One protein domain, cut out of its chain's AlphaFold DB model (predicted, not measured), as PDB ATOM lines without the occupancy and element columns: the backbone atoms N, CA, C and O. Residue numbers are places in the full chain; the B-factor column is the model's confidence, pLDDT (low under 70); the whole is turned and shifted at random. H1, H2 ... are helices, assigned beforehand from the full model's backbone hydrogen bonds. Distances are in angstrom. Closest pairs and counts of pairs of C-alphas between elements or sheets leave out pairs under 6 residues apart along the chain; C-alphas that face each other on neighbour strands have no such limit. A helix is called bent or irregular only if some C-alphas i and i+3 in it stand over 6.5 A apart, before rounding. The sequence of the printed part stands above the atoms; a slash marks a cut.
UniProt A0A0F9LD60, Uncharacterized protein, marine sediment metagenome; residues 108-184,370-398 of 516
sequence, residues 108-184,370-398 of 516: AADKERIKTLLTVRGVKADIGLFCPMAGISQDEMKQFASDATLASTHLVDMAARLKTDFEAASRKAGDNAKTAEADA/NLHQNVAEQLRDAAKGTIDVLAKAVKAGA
ATOM      1  N   ALA A 108     -17.159 -35.483  33.881       90.94
ATOM      2  CA  ALA A 108     -15.733 -35.447  33.573       90.94
ATOM      3  C   ALA A 108     -14.906 -36.027  34.729       90.94
ATOM      4  O   ALA A 108     -13.977 -36.790  34.488       90.94
ATOM      5  N   ALA A 109     -15.293 -35.725  35.972       91.56
ATOM      6  CA  ALA A 109     -14.667 -36.284  37.161       91.56
ATOM      7  C   ALA A 109     -14.801 -37.815  37.205       91.56
ATOM      8  O   ALA A 109     -13.805 -38.509  37.369       91.56
ATOM      9  N   ASP A 110     -16.004 -38.359  37.001       91.75
ATOM     10  CA  ASP A 110     -16.205 -39.815  36.992       91.75
ATOM     11  C   ASP A 110     -15.495 -40.495  35.821       91.75
ATOM     12  O   ASP A 110     -14.954 -41.585  35.980       91.75
ATOM     13  N   LYS A 111     -15.415 -39.839  34.663       90.56
ATOM     14  CA  LYS A 111     -14.633 -40.335  33.532       90.56
ATOM     15  C   LYS A 111     -13.149 -40.476  33.875       90.56
ATOM     16  O   LYS A 111     -12.578 -41.518  33.565       90.56
ATOM     17  N   GLU A 112     -12.536 -39.477  34.513       90.31
ATOM     18  CA  GLU A 112     -11.140 -39.583  34.965       90.31
ATOM     19  C   GLU A 112     -10.975 -40.692  36.010       90.31
ATOM     20  O   GLU A 112     -10.100 -41.534  35.860       90.31
ATOM     21  N   ARG A 113     -11.902 -40.825  36.968       90.25
ATOM     22  CA  ARG A 113     -11.900 -41.949  37.925       90.25
ATOM     23  C   ARG A 113     -11.933 -43.318  37.238       90.25
ATOM     24  O   ARG A 113     -11.195 -44.222  37.627       90.25
ATOM     25  N   ILE A 114     -12.781 -43.481  36.214       89.56
ATOM     26  CA  ILE A 114     -12.866 -44.722  35.427       89.56
ATOM     27  C   ILE A 114     -11.529 -44.981  34.725       89.56
ATOM     28  O   ILE A 114     -11.033 -46.107  34.761       89.56
ATOM     29  N   LYS A 115     -10.921 -43.957  34.106       88.31
ATOM     30  CA  LYS A 115      -9.598 -44.091  33.473       88.31
ATOM     31  C   LYS A 115      -8.541 -44.527  34.474       88.31
ATOM     32  O   LYS A 115      -7.771 -45.432  34.155       88.31
ATOM     33  N   THR A 116      -8.521 -43.929  35.663       85.62
ATOM     34  CA  THR A 116      -7.573 -44.267  36.727       85.62
ATOM     35  C   THR A 116      -7.691 -45.746  37.099       85.62
ATOM     36  O   THR A 116      -6.697 -46.466  37.053       85.62
ATOM     37  N   LEU A 117      -8.907 -46.254  37.333       84.56
ATOM     38  CA  LEU A 117      -9.123 -47.674  37.651       84.56
ATOM     39  C   LEU A 117      -8.781 -48.628  36.496       84.56
ATOM     40  O   LEU A 117      -8.198 -49.687  36.718       84.56
ATOM     41  N   LEU A 118      -9.103 -48.270  35.251       85.44
ATOM     42  CA  LEU A 118      -8.730 -49.083  34.087       85.44
ATOM     43  C   LEU A 118      -7.208 -49.139  33.891       85.44
ATOM     44  O   LEU A 118      -6.667 -50.191  33.551       85.44
ATOM     45  N   THR A 119      -6.520 -48.021  34.143       81.31
ATOM     46  CA  THR A 119      -5.059 -47.904  34.022       81.31
ATOM     47  C   THR A 119      -4.348 -48.776  35.051       81.31
ATOM     48  O   THR A 119      -3.409 -49.492  34.698       81.31
ATOM     49  N   VAL A 120      -4.841 -48.796  36.294       75.62
ATOM     50  CA  VAL A 120      -4.366 -49.705  37.354       75.62
ATOM     51  C   VAL A 120      -4.420 -51.153  36.914       75.62
ATOM     52  O   VAL A 120      -3.455 -51.894  37.072       75.62
ATOM     53  N   ARG A 121      -5.555 -51.545  36.337       77.88
ATOM     54  CA  ARG A 121      -5.814 -52.919  35.906       77.88
ATOM     55  C   ARG A 121      -5.097 -53.281  34.606       77.88
ATOM     56  O   ARG A 121      -5.254 -54.394  34.116       77.88
ATOM     57  N   GLY A 122      -4.338 -52.352  34.020       77.56
ATOM     58  CA  GLY A 122      -3.631 -52.561  32.759       77.56
ATOM     59  C   GLY A 122      -4.560 -52.776  31.563       77.56
ATOM     60  O   GLY A 122      -4.123 -53.315  30.545       77.56
ATOM     61  N   VAL A 123      -5.830 -52.369  31.665       85.94
ATOM     62  CA  VAL A 123      -6.807 -52.537  30.588       85.94
ATOM     63  C   VAL A 123      -6.519 -51.514  29.496       85.94
ATOM     64  O   VAL A 123      -6.630 -50.304  29.700       85.94
ATOM     65  N   LYS A 124      -6.159 -52.010  28.312       87.50
ATOM     66  CA  LYS A 124      -5.971 -51.188  27.115       87.50
ATOM     67  C   LYS A 124      -7.297 -50.995  26.388       87.50
ATOM     68  O   LYS A 124      -8.204 -51.817  26.501       87.50
ATOM     69  N   ALA A 125      -7.404 -49.903  25.637       91.81
ATOM     70  CA  ALA A 125      -8.503 -49.738  24.701       91.81
ATOM     71  C   ALA A 125      -8.381 -50.786  23.589       91.81
ATOM     72  O   ALA A 125      -7.401 -50.794  22.846       91.81
ATOM     73  N   ASP A 126      -9.365 -51.673  23.506       91.81
ATOM     74  CA  ASP A 126      -9.464 -52.681  22.462       91.81
ATOM     75  C   ASP A 126     -10.924 -52.805  22.030       91.81
ATOM     76  O   ASP A 126     -11.810 -53.122  22.827       91.81
ATOM     77  N   ILE A 127     -11.164 -52.551  20.746       92.12
ATOM     78  CA  ILE A 127     -12.491 -52.637  20.142       92.12
ATOM     79  C   ILE A 127     -13.019 -54.082  20.120       92.12
ATOM     80  O   ILE A 127     -14.232 -54.302  20.150       92.12
ATOM     81  N   GLY A 128     -12.121 -55.074  20.152       92.12
ATOM     82  CA  GLY A 128     -12.459 -56.493  20.259       92.12
ATOM     83  C   GLY A 128     -13.294 -56.819  21.499       92.12
ATOM     84  O   GLY A 128     -14.157 -57.693  21.447       92.12
ATOM     85  N   LEU A 129     -13.134 -56.054  22.587       92.25
ATOM     86  CA  LEU A 129     -13.893 -56.241  23.830       92.25
ATOM     87  C   LEU A 129     -15.399 -55.984  23.670       92.25
ATOM     88  O   LEU A 129     -16.190 -56.487  24.468       92.25
ATOM     89  N   PHE A 130     -15.807 -55.232  22.643       93.38
ATOM     90  CA  PHE A 130     -17.212 -54.919  22.362       93.38
ATOM     91  C   PHE A 130     -17.857 -55.889  21.361       93.38
ATOM     92  O   PHE A 130     -19.077 -55.910  21.227       93.38
ATOM     93  N   CYS A 131     -17.072 -56.723  20.673       90.62
ATOM     94  CA  CYS A 131     -17.574 -57.648  19.650       90.62
ATOM     95  C   CYS A 131     -18.571 -58.688  20.203       90.62
ATOM     96  O   CYS A 131     -19.659 -58.815  19.638       90.62
ATOM     97  N   PRO A 132     -18.305 -59.360  21.349       89.00
ATOM     98  CA  PRO A 132     -19.229 -60.355  21.905       89.00
ATOM     99  C   PRO A 132     -20.609 -59.796  22.264       89.00
ATOM    100  O   PRO A 132     -21.582 -60.536  22.315       89.00
ATOM    101  N   MET A 133     -20.687 -58.496  22.545       87.31
ATOM    102  CA  MET A 133     -21.923 -57.817  22.917       87.31
ATOM    103  C   MET A 133     -22.833 -57.545  21.729       87.31
ATOM    104  O   MET A 133     -24.044 -57.684  21.841       87.31
ATOM    105  N   ALA A 134     -22.239 -57.117  20.620       81.88
ATOM    106  CA  ALA A 134     -22.970 -56.846  19.396       81.88
ATOM    107  C   ALA A 134     -23.207 -58.126  18.576       81.88
ATOM    108  O   ALA A 134     -23.993 -58.101  17.639       81.88
ATOM    109  N   GLY A 135     -22.550 -59.242  18.922       84.06
ATOM    110  CA  GLY A 135     -22.668 -60.503  18.187       84.06
ATOM    111  C   GLY A 135     -22.026 -60.452  16.798       84.06
ATOM    112  O   GLY A 135     -22.392 -61.243  15.937       84.06
ATOM    113  N   ILE A 136     -21.085 -59.528  16.588       87.12
ATOM    114  CA  ILE A 136     -20.433 -59.271  15.298       87.12
ATOM    115  C   ILE A 136     -18.922 -59.453  15.400       87.12
ATOM    116  O   ILE A 136     -18.332 -59.399  16.483       87.12
ATOM    117  N   SER A 137     -18.287 -59.654  14.252       90.31
ATOM    118  CA  SER A 137     -16.834 -59.704  14.126       90.31
ATOM    119  C   SER A 137     -16.187 -58.332  14.345       90.31
ATOM    120  O   SER A 137     -16.823 -57.278  14.262       90.31
ATOM    121  N   GLN A 138     -14.874 -58.328  14.579       90.06
ATOM    122  CA  GLN A 138     -14.117 -57.087  14.736       90.06
ATOM    123  C   GLN A 138     -14.092 -56.245  13.453       90.06
ATOM    124  O   GLN A 138     -14.016 -55.020  13.532       90.06
ATOM    125  N   ASP A 139     -14.165 -56.872  12.279       89.25
ATOM    126  CA  ASP A 139     -14.176 -56.147  11.008       89.25
ATOM    127  C   ASP A 139     -15.539 -55.517  10.721       89.25
ATOM    128  O   ASP A 139     -15.589 -54.370  10.283       89.25
ATOM    129  N   GLU A 140     -16.638 -56.190  11.064       87.69
ATOM    130  CA  GLU A 140     -17.980 -55.589  11.040       87.69
ATOM    131  C   GLU A 140     -18.088 -54.438  12.045       87.69
ATOM    132  O   GLU A 140     -18.591 -53.368  11.719       87.69
ATOM    133  N   MET A 141     -17.530 -54.603  13.247       89.88
ATOM    134  CA  MET A 141     -17.499 -53.555  14.270       89.88
ATOM    135  C   MET A 141     -16.820 -52.269  13.773       89.88
ATOM    136  O   MET A 141     -17.297 -51.162  14.038       89.88
ATOM    137  N   LYS A 142     -15.726 -52.396  13.011       90.56
ATOM    138  CA  LYS A 142     -15.021 -51.247  12.415       90.56
ATOM    139  C   LYS A 142     -15.862 -50.492  11.385       90.56
ATOM    140  O   LYS A 142     -15.577 -49.326  11.153       90.56
ATOM    141  N   GLN A 143     -16.880 -51.110  10.781       89.94
ATOM    142  CA  GLN A 143     -17.770 -50.418   9.838       89.94
ATOM    143  C   GLN A 143     -18.689 -49.415  10.541       89.94
ATOM    144  O   GLN A 143     -19.122 -48.439   9.930       89.94
ATOM    145  N   PHE A 144     -18.980 -49.648  11.822       89.44
ATOM    146  CA  PHE A 144     -19.792 -48.748  12.636       89.44
ATOM    147  C   PHE A 144     -18.942 -47.732  13.398       89.44
ATOM    148  O   PHE A 144     -19.396 -46.616  13.625       89.44
ATOM    149  N   ALA A 145     -17.721 -48.100  13.790       92.75
ATOM    150  CA  ALA A 145     -16.838 -47.241  14.569       92.75
ATOM    151  C   ALA A 145     -16.218 -46.114  13.726       92.75
ATOM    152  O   ALA A 145     -15.620 -46.348  12.680       92.75
ATOM    153  N   SER A 146     -16.286 -44.886  14.233       94.81
ATOM    154  CA  SER A 146     -15.586 -43.745  13.643       94.81
ATOM    155  C   SER A 146     -14.066 -43.835  13.840       94.81
ATOM    156  O   SER A 146     -13.579 -44.438  14.801       94.81
ATOM    157  N   ASP A 147     -13.294 -43.138  12.999       93.50
ATOM    158  CA  ASP A 147     -11.830 -43.046  13.136       93.50
ATOM    159  C   ASP A 147     -11.406 -42.564  14.531       93.50
ATOM    160  O   ASP A 147     -10.415 -43.024  15.098       93.50
ATOM    161  N   ALA A 148     -12.190 -41.666  15.133       92.69
ATOM    162  CA  ALA A 148     -11.938 -41.167  16.478       92.69
ATOM    163  C   ALA A 148     -12.176 -42.231  17.567       92.69
ATOM    164  O   ALA A 148     -11.499 -42.223  18.599       92.69
ATOM    165  N   THR A 149     -13.128 -43.144  17.357       94.62
ATOM    166  CA  THR A 149     -13.335 -44.313  18.222       94.62
ATOM    167  C   THR A 149     -12.148 -45.263  18.116       94.62
ATOM    168  O   THR A 149     -11.596 -45.659  19.141       94.62
ATOM    169  N   LEU A 150     -11.690 -45.549  16.896       92.81
ATOM    170  CA  LEU A 150     -10.548 -46.433  16.642       92.81
ATOM    171  C   LEU A 150      -9.220 -45.864  17.165       92.81
ATOM    172  O   LEU A 150      -8.378 -46.614  17.651       92.81
ATOM    173  N   ALA A 151      -9.050 -44.542  17.129       93.31
ATOM    174  CA  ALA A 151      -7.871 -43.851  17.652       93.31
ATOM    175  C   ALA A 151      -7.880 -43.662  19.183       93.31
ATOM    176  O   ALA A 151      -6.942 -43.088  19.742       93.31
ATOM    177  N   SER A 152      -8.938 -44.088  19.881       92.81
ATOM    178  CA  SER A 152      -9.052 -43.884  21.328       92.81
ATOM    179  C   SER A 152      -8.033 -44.724  22.099       92.81
ATOM    180  O   SER A 152      -7.971 -45.940  21.958       92.81
ATOM    181  N   THR A 153      -7.266 -44.075  22.978       89.44
ATOM    182  CA  THR A 153      -6.227 -44.723  23.798       89.44
ATOM    183  C   THR A 153      -6.766 -45.342  25.088       89.44
ATOM    184  O   THR A 153      -6.154 -46.259  25.634       89.44
ATOM    185  N   HIS A 154      -7.917 -44.866  25.575       89.75
ATOM    186  CA  HIS A 154      -8.562 -45.346  26.799       89.75
ATOM    187  C   HIS A 154      -9.918 -45.987  26.503       89.75
ATOM    188  O   HIS A 154     -10.719 -45.457  25.729       89.75
ATOM    189  N   LEU A 155     -10.211 -47.105  27.176       92.06
ATOM    190  CA  LEU A 155     -11.428 -47.883  26.937       92.06
ATOM    191  C   LEU A 155     -12.713 -47.089  27.236       92.06
ATOM    192  O   LEU A 155     -13.697 -47.241  26.524       92.06
ATOM    193  N   VAL A 156     -12.711 -46.200  28.239       91.75
ATOM    194  CA  VAL A 156     -13.881 -45.353  28.560       91.75
ATOM    195  C   VAL A 156     -14.190 -44.322  27.474       91.75
ATOM    196  O   VAL A 156     -15.356 -44.044  27.200       91.75
ATOM    197  N   ASP A 157     -13.156 -43.778  26.828       92.50
ATOM    198  CA  ASP A 157     -13.314 -42.886  25.680       92.50
ATOM    199  C   ASP A 157     -13.861 -43.655  24.479       92.50
ATOM    200  O   ASP A 157     -14.836 -43.219  23.866       92.50
ATOM    201  N   MET A 158     -13.279 -44.825  24.205       94.56
ATOM    202  CA  MET A 158     -13.720 -45.720  23.140       94.56
ATOM    203  C   MET A 158     -15.181 -46.135  23.331       94.56
ATOM    204  O   MET A 158     -15.969 -45.975  22.411       94.56
ATOM    205  N   ALA A 159     -15.578 -46.571  24.529       93.25
ATOM    206  CA  ALA A 159     -16.957 -46.952  24.834       93.25
ATOM    207  C   ALA A 159     -17.946 -45.796  24.627       93.25
ATOM    208  O   ALA A 159     -19.022 -45.993  24.069       93.25
ATOM    209  N   ALA A 160     -17.592 -44.579  25.057       92.38
ATOM    210  CA  ALA A 160     -18.487 -43.426  24.958       92.38
ATOM    211  C   ALA A 160     -18.694 -43.001  23.499       92.38
ATOM    212  O   ALA A 160     -19.802 -42.628  23.100       92.38
ATOM    213  N   ARG A 161     -17.624 -43.061  22.698       94.38
ATOM    214  CA  ARG A 161     -17.685 -42.768  21.264       94.38
ATOM    215  C   ARG A 161     -18.387 -43.884  20.501       94.38
ATOM    216  O   ARG A 161     -19.315 -43.582  19.768       94.38
ATOM    217  N   LEU A 162     -18.065 -45.148  20.776       94.56
ATOM    218  CA  LEU A 162     -18.711 -46.304  20.155       94.56
ATOM    219  C   LEU A 162     -20.219 -46.338  20.437       94.56
ATOM    220  O   LEU A 162     -21.004 -46.595  19.534       94.56
ATOM    221  N   LYS A 163     -20.648 -45.990  21.657       93.25
ATOM    222  CA  LYS A 163     -22.071 -45.792  21.978       93.25
ATOM    223  C   LYS A 163     -22.717 -44.747  21.066       93.25
ATOM    224  O   LYS A 163     -23.813 -44.964  20.562       93.25
ATOM    225  N   THR A 164     -22.038 -43.622  20.855       94.31
ATOM    226  CA  THR A 164     -22.524 -42.543  19.981       94.31
ATOM    227  C   THR A 164     -22.578 -42.996  18.519       94.31
ATOM    228  O   THR A 164     -23.560 -42.718  17.834       94.31
ATOM    229  N   ASP A 165     -21.563 -43.729  18.064       95.50
ATOM    230  CA  ASP A 165     -21.479 -44.286  16.715       95.50
ATOM    231  C   ASP A 165     -22.616 -45.292  16.459       95.50
ATOM    232  O   ASP A 165     -23.320 -45.191  15.455       95.50
ATOM    233  N   PHE A 166     -22.887 -46.192  17.410       94.94
ATOM    234  CA  PHE A 166     -24.025 -47.112  17.345       94.94
ATOM    235  C   PHE A 166     -25.375 -46.400  17.367       94.94
ATOM    236  O   PHE A 166     -26.262 -46.758  16.599       94.94
ATOM    237  N   GLU A 167     -25.553 -45.378  18.207       94.81
ATOM    238  CA  GLU A 167     -26.783 -44.581  18.216       94.81
ATOM    239  C   GLU A 167     -26.996 -43.857  16.879       94.81
ATOM    240  O   GLU A 167     -28.124 -43.791  16.389       94.81
ATOM    241  N   ALA A 168     -25.933 -43.334  16.265       95.38
ATOM    242  CA  ALA A 168     -25.998 -42.697  14.955       95.38
ATOM    243  C   ALA A 168     -26.317 -43.709  13.841       95.38
ATOM    244  O   ALA A 168     -27.198 -43.456  13.016       95.38
ATOM    245  N   ALA A 169     -25.659 -44.870  13.845       94.50
ATOM    246  CA  ALA A 169     -25.909 -45.944  12.890       94.50
ATOM    247  C   ALA A 169     -27.327 -46.524  13.040       94.50
ATOM    248  O   ALA A 169     -28.011 -46.730  12.040       94.50
ATOM    249  N   SER A 170     -27.806 -46.696  14.276       95.50
ATOM    250  CA  SER A 170     -29.173 -47.124  14.593       95.50
ATOM    251  C   SER A 170     -30.211 -46.133  14.061       95.50
ATOM    252  O   SER A 170     -31.175 -46.545  13.420       95.50
ATOM    253  N   ARG A 171     -29.994 -44.821  14.243       96.94
ATOM    254  CA  ARG A 171     -30.875 -43.784  13.671       96.94
ATOM    255  C   ARG A 171     -30.913 -43.856  12.149       96.94
ATOM    256  O   ARG A 171     -31.998 -43.875  11.585       96.94
ATOM    257  N   LYS A 172     -29.749 -43.968  11.499       96.38
ATOM    258  CA  LYS A 172     -29.654 -44.087  10.037       96.38
ATOM    259  C   LYS A 172     -30.385 -45.328   9.516       96.38
ATOM    260  O   LYS A 172     -31.125 -45.232   8.544       96.38
ATOM    261  N   ALA A 173     -30.207 -46.477  10.167       95.50
ATOM    262  CA  ALA A 173     -30.928 -47.699   9.821       95.50
ATOM    263  C   ALA A 173     -32.446 -47.536  10.021       95.50
ATOM    264  O   ALA A 173     -33.219 -47.927   9.155       95.50
ATOM    265  N   GLY A 174     -32.877 -46.884  11.105       96.69
ATOM    266  CA  GLY A 174     -34.289 -46.578  11.340       96.69
ATOM    267  C   GLY A 174     -34.896 -45.625  10.304       96.69
ATOM    268  O   GLY A 174     -36.048 -45.800   9.918       96.69
ATOM    269  N   ASP A 175     -34.136 -44.641   9.824       97.44
ATOM    270  CA  ASP A 175     -34.584 -43.751   8.749       97.44
ATOM    271  C   ASP A 175     -34.699 -44.505   7.416       97.44
ATOM    272  O   ASP A 175     -35.717 -44.382   6.741       97.44
ATOM    273  N   ASN A 176     -33.731 -45.371   7.092       96.12
ATOM    274  CA  ASN A 176     -33.814 -46.251   5.923       96.12
ATOM    275  C   ASN A 176     -35.029 -47.192   5.991       96.12
ATOM    276  O   ASN A 176     -35.712 -47.371   4.986       96.12
ATOM    277  N   ALA A 177     -35.328 -47.759   7.168       97.00
ATOM    278  CA  ALA A 177     -36.502 -48.608   7.370       97.00
ATOM    279  C   ALA A 177     -37.803 -47.853   7.070       97.00
ATOM    280  O   ALA A 177     -38.649 -48.353   6.336       97.00
ATOM    281  N   LYS A 178     -37.938 -46.613   7.567       97.12
ATOM    282  CA  LYS A 178     -39.107 -45.761   7.291       97.12
ATOM    283  C   LYS A 178     -39.238 -45.404   5.815       97.12
ATOM    284  O   LYS A 178     -40.357 -45.335   5.317       97.12
ATOM    285  N   THR A 179     -38.124 -45.133   5.131       97.31
ATOM    286  CA  THR A 179     -38.133 -44.866   3.686       97.31
ATOM    287  C   THR A 179     -38.620 -46.092   2.924       97.31
ATOM    288  O   THR A 179     -39.586 -45.979   2.178       97.31
ATOM    289  N   ALA A 180     -38.041 -47.266   3.186       96.12
ATOM    290  CA  ALA A 180     -38.454 -48.511   2.541       96.12
ATOM    291  C   ALA A 180     -39.923 -48.868   2.842       96.12
ATOM    292  O   ALA A 180     -40.662 -49.252   1.941       96.12
ATOM    293  N   GLU A 181     -40.390 -48.663   4.079       96.69
ATOM    294  CA  GLU A 181     -41.796 -48.855   4.456       96.69
ATOM    295  C   GLU A 181     -42.733 -47.872   3.731       96.69
ATOM    296  O   GLU A 181     -43.820 -48.249   3.286       96.69
ATOM    297  N   ALA A 182     -42.329 -46.607   3.588       96.38
ATOM    298  CA  ALA A 182     -43.099 -45.610   2.851       96.38
ATOM    299  C   ALA A 182     -43.178 -45.940   1.354       96.38
ATOM    300  O   ALA A 182     -44.259 -45.831   0.775       96.38
ATOM    301  N   ASP A 183     -42.074 -46.390   0.756       95.62
ATOM    302  CA  ASP A 183     -42.021 -46.805  -0.645       95.62
ATOM    303  C   ASP A 183     -42.860 -48.072  -0.878       95.62
ATOM    304  O   ASP A 183     -43.654 -48.123  -1.819       95.62
ATOM    305  N   ALA A 184     -42.777 -49.061   0.023       96.19
ATOM    306  CA  ALA A 184     -43.622 -50.255   0.001       96.19
ATOM    307  C   ALA A 184     -45.111 -49.889   0.079       96.19
ATOM    308  O   ALA A 184     -45.929 -50.395  -0.692       96.19
ATOM    309  N   ASN A 370     -37.926 -54.319   7.205       96.19
ATOM    310  CA  ASN A 370     -37.783 -55.202   8.363       96.19
ATOM    311  C   ASN A 370     -36.307 -55.488   8.686       96.19
ATOM    312  O   ASN A 370     -35.914 -55.490   9.855       96.19
ATOM    313  N   LEU A 371     -35.465 -55.703   7.669       94.94
ATOM    314  CA  LEU A 371     -34.027 -55.912   7.853       94.94
ATOM    315  C   LEU A 371     -33.370 -54.674   8.471       94.94
ATOM    316  O   LEU A 371     -32.636 -54.788   9.455       94.94
ATOM    317  N   HIS A 372     -33.668 -53.485   7.945       95.56
ATOM    318  CA  HIS A 372     -33.168 -52.230   8.495       95.56
ATOM    319  C   HIS A 372     -33.662 -51.969   9.922       95.56
ATOM    320  O   HIS A 372     -32.880 -51.504  10.754       95.56
ATOM    321  N   GLN A 373     -34.912 -52.318  10.236       95.88
ATOM    322  CA  GLN A 373     -35.445 -52.218  11.592       95.88
ATOM    323  C   GLN A 373     -34.705 -53.149  12.563       95.88
ATOM    324  O   GLN A 373     -34.263 -52.697  13.620       95.88
ATOM    325  N   ASN A 374     -34.491 -54.412  12.186       94.12
ATOM    326  CA  ASN A 374     -33.744 -55.371  13.003       94.12
ATOM    327  C   ASN A 374     -32.315 -54.883  13.283       94.12
ATOM    328  O   ASN A 374     -31.848 -54.941  14.420       94.12
ATOM    329  N   VAL A 375     -31.631 -54.343  12.270       91.69
ATOM    330  CA  VAL A 375     -30.297 -53.743  12.440       91.69
ATOM    331  C   VAL A 375     -30.356 -52.536  13.380       91.69
ATOM    332  O   VAL A 375     -29.506 -52.398  14.262       91.69
ATOM    333  N   ALA A 376     -31.362 -51.667  13.245       94.44
ATOM    334  CA  ALA A 376     -31.526 -50.509  14.121       94.44
ATOM    335  C   ALA A 376     -31.703 -50.920  15.593       94.44
ATOM    336  O   ALA A 376     -31.101 -50.297  16.474       94.44
ATOM    337  N   GLU A 377     -32.490 -51.964  15.862       93.69
ATOM    338  CA  GLU A 377     -32.712 -52.521  17.200       93.69
ATOM    339  C   GLU A 377     -31.441 -53.160  17.770       93.69
ATOM    340  O   GLU A 377     -31.022 -52.795  18.872       93.69
ATOM    341  N   GLN A 378     -30.762 -54.009  16.992       92.00
ATOM    342  CA  GLN A 378     -29.488 -54.625  17.383       92.00
ATOM    343  C   GLN A 378     -28.437 -53.575  17.763       92.00
ATOM    344  O   GLN A 378     -27.806 -53.670  18.817       92.00
ATOM    345  N   LEU A 379     -28.281 -52.526  16.948       92.75
ATOM    346  CA  LEU A 379     -27.348 -51.432  17.226       92.75
ATOM    347  C   LEU A 379     -27.751 -50.629  18.469       92.75
ATOM    348  O   LEU A 379     -26.891 -50.173  19.224       92.75
ATOM    349  N   ARG A 380     -29.055 -50.468  18.723       93.31
ATOM    350  CA  ARG A 380     -29.553 -49.773  19.918       93.31
ATOM    351  C   ARG A 380     -29.248 -50.556  21.191       93.31
ATOM    352  O   ARG A 380     -28.895 -49.952  22.205       93.31
ATOM    353  N   ASP A 381     -29.364 -51.876  21.145       92.19
ATOM    354  CA  ASP A 381     -29.026 -52.738  22.274       92.19
ATOM    355  C   ASP A 381     -27.512 -52.858  22.466       92.19
ATOM    356  O   ASP A 381     -27.038 -52.749  23.600       92.19
ATOM    357  N   ALA A 382     -26.733 -52.916  21.382       91.94
ATOM    358  CA  ALA A 382     -25.275 -52.805  21.442       91.94
ATOM    359  C   ALA A 382     -24.829 -51.474  22.080       91.94
ATOM    360  O   ALA A 382     -23.945 -51.461  22.940       91.94
ATOM    361  N   ALA A 383     -25.483 -50.355  21.739       92.62
ATOM    362  CA  ALA A 383     -25.216 -49.052  22.350       92.62
ATOM    363  C   ALA A 383     -25.462 -49.057  23.866       92.62
ATOM    364  O   ALA A 383     -24.619 -48.566  24.624       92.62
ATOM    365  N   LYS A 384     -26.583 -49.637  24.325       90.62
ATOM    366  CA  LYS A 384     -26.879 -49.787  25.761       90.62
ATOM    367  C   LYS A 384     -25.835 -50.649  26.451       90.62
ATOM    368  O   LYS A 384     -25.380 -50.291  27.531       90.62
ATOM    369  N   GLY A 385     -25.434 -51.744  25.815       91.50
ATOM    370  CA  GLY A 385     -24.494 -52.679  26.396       91.50
ATOM    371  C   GLY A 385     -23.094 -52.091  26.608       91.50
ATOM    372  O   GLY A 385     -22.371 -52.577  27.468       91.50
ATOM    373  N   THR A 386     -22.673 -51.040  25.893       92.50
ATOM    374  CA  THR A 386     -21.301 -50.490  26.020       92.50
ATOM    375  C   THR A 386     -20.854 -50.236  27.472       92.50
ATOM    376  O   THR A 386     -19.675 -50.418  27.793       92.50
ATOM    377  N   ILE A 387     -21.785 -49.892  28.375       90.38
ATOM    378  CA  ILE A 387     -21.523 -49.752  29.817       90.38
ATOM    379  C   ILE A 387     -21.198 -51.080  30.510       90.38
ATOM    380  O   ILE A 387     -20.367 -51.097  31.410       90.38
ATOM    381  N   ASP A 388     -21.779 -52.197  30.084       90.38
ATOM    382  CA  ASP A 388     -21.520 -53.520  30.654       90.38
ATOM    383  C   ASP A 388     -20.102 -53.992  30.332       90.38
ATOM    384  O   ASP A 388     -19.464 -54.638  31.165       90.38
ATOM    385  N   VAL A 389     -19.568 -53.636  29.154       91.56
ATOM    386  CA  VAL A 389     -18.150 -53.876  28.825       91.56
ATOM    387  C   VAL A 389     -17.257 -53.090  29.780       91.56
ATOM    388  O   VAL A 389     -16.319 -53.650  30.347       91.56
ATOM    389  N   LEU A 390     -17.581 -51.814  30.026       89.00
ATOM    390  CA  LEU A 390     -16.855 -50.998  30.999       89.00
ATOM    391  C   LEU A 390     -16.978 -51.551  32.420       89.00
ATOM    392  O   LEU A 390     -15.972 -51.648  33.111       89.00
ATOM    393  N   ALA A 391     -18.167 -51.965  32.854       88.50
ATOM    394  CA  ALA A 391     -18.382 -52.550  34.173       88.50
ATOM    395  C   ALA A 391     -17.554 -53.825  34.373       88.50
ATOM    396  O   ALA A 391     -16.863 -53.964  35.386       88.50
ATOM    397  N   LYS A 392     -17.537 -54.709  33.368       89.00
ATOM    398  CA  LYS A 392     -16.711 -55.924  33.364       89.00
ATOM    399  C   LYS A 392     -15.213 -55.629  33.349       89.00
ATOM    400  O   LYS A 392     -14.455 -56.396  33.935       89.00
ATOM    401  N   ALA A 393     -14.781 -54.553  32.693       87.94
ATOM    402  CA  ALA A 393     -13.375 -54.159  32.629       87.94
ATOM    403  C   ALA A 393     -12.891 -53.473  33.917       87.94
ATOM    404  O   ALA A 393     -11.784 -53.739  34.383       87.94
ATOM    405  N   VAL A 394     -13.723 -52.610  34.509       84.38
ATOM    406  CA  VAL A 394     -13.409 -51.881  35.745       84.38
ATOM    407  C   VAL A 394     -13.406 -52.816  36.954       84.38
ATOM    408  O   VAL A 394     -12.631 -52.567  37.871       84.38
ATOM    409  N   LYS A 395     -14.247 -53.867  36.979       79.81
ATOM    410  CA  LYS A 395     -14.371 -54.841  38.090       79.81
ATOM    411  C   LYS A 395     -14.372 -54.190  39.485       79.81
ATOM    412  O   LYS A 395     -13.769 -54.710  40.422       79.81
ATOM    413  N   ALA A 396     -14.980 -53.015  39.608       77.44
ATOM    414  CA  ALA A 396     -14.999 -52.297  40.872       77.44
ATOM    415  C   ALA A 396     -15.918 -52.997  41.878       77.44
ATOM    416  O   ALA A 396     -16.902 -53.638  41.498       77.44
ATOM    417  N   GLY A 397     -15.562 -52.905  43.157       79.44
ATOM    418  CA  GLY A 397     -16.298 -53.557  44.236       79.44
ATOM    419  C   GLY A 397     -17.509 -52.741  44.683       79.44
ATOM    420  O   GLY A 397     -18.651 -53.181  44.573       79.44
ATOM    421  N   ALA A 398     -17.249 -51.544  45.199       82.06
ATOM    422  CA  ALA A 398     -18.237 -50.593  45.696       82.06
ATOM    423  C   ALA A 398     -18.664 -49.565  44.633       82.06
ATOM    424  O   ALA A 398     -19.783 -49.048  44.702       82.06
TER     425      ALA A 398
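Overview. This is residues 108 to 184 and 370 to 398 of the 516 residues of an uncharacterized protein of marine sediment metagenome (UniProt A0A0F9LD60). Two long helices, H5 and the bent H6, lie side by side and run opposite ways, with H1 set across one end of the pair. The small helices H2, H3 and H4 pack along one side of the half nearer H1, and the other half, toward Ala 184 and Asn 370, is bare. The 106 printed residues include six named helices, H1 to H6 in chain order, and no named strand: all helix. The whole is only just compact, close to loose, with a radius of gyration of the C-alphas of 15.3 A and spans of 54 by 27 by 24 A.

Along the chain. H1, residues 108 to 120, begins at C-alpha 108 (-15.733, -35.447, 33.573) and is 18.6 A long. H2 is residues 127 to 134, irregular with C-alphas 129 and 132 7.0 A apart; H3 is 138 to 144 and H4 147 to 150. H5, residues 155 to 184, is 42.0 A long and ends at C-alpha 184 (-43.622, -50.255, 0.001). H6, residues 370 to 394, was assigned as one helix by its hydrogen bonds but is bent: C-alphas 384 and 387 are 6.7 A apart. Its arms are H6a, residues 370 to 384, 21.2 A, and H6b, residues 387 to 394.

Arrangement. H1 touches H6b at a steep tilt of 47 degrees, closest at the C-alphas of Leu 118 and Val 394, 5.7 A. H2 touches H6a, closest at C-alphas 134 and 382, 5.1 A. H5 touches H6a at a shallow tilt of 20 degrees, opposite ways, closest at C-alphas 170 and 376, 4.1 A. Every O i to N i+4 pair is within hydrogen-bond range in H1, H5, H6a and H6b; H2 has 1 of 4 and H3 1 of 3, with 4 of 5 and 3 of 4 O i to N i+3 pairs, and H4 is too short for an O i to N i+4 pair.

Size, cuts and confidence. The C-alphas farthest apart, of Val 120 and Ala 184, are 54.2 A apart. Residues 185 to 369 are not printed, and C-alphas 184 and 370 are 11.3 A apart across this cut. Of the links printed whole, H1 to H2 is short and the others are tight. No printed residue has a pLDDT under 70.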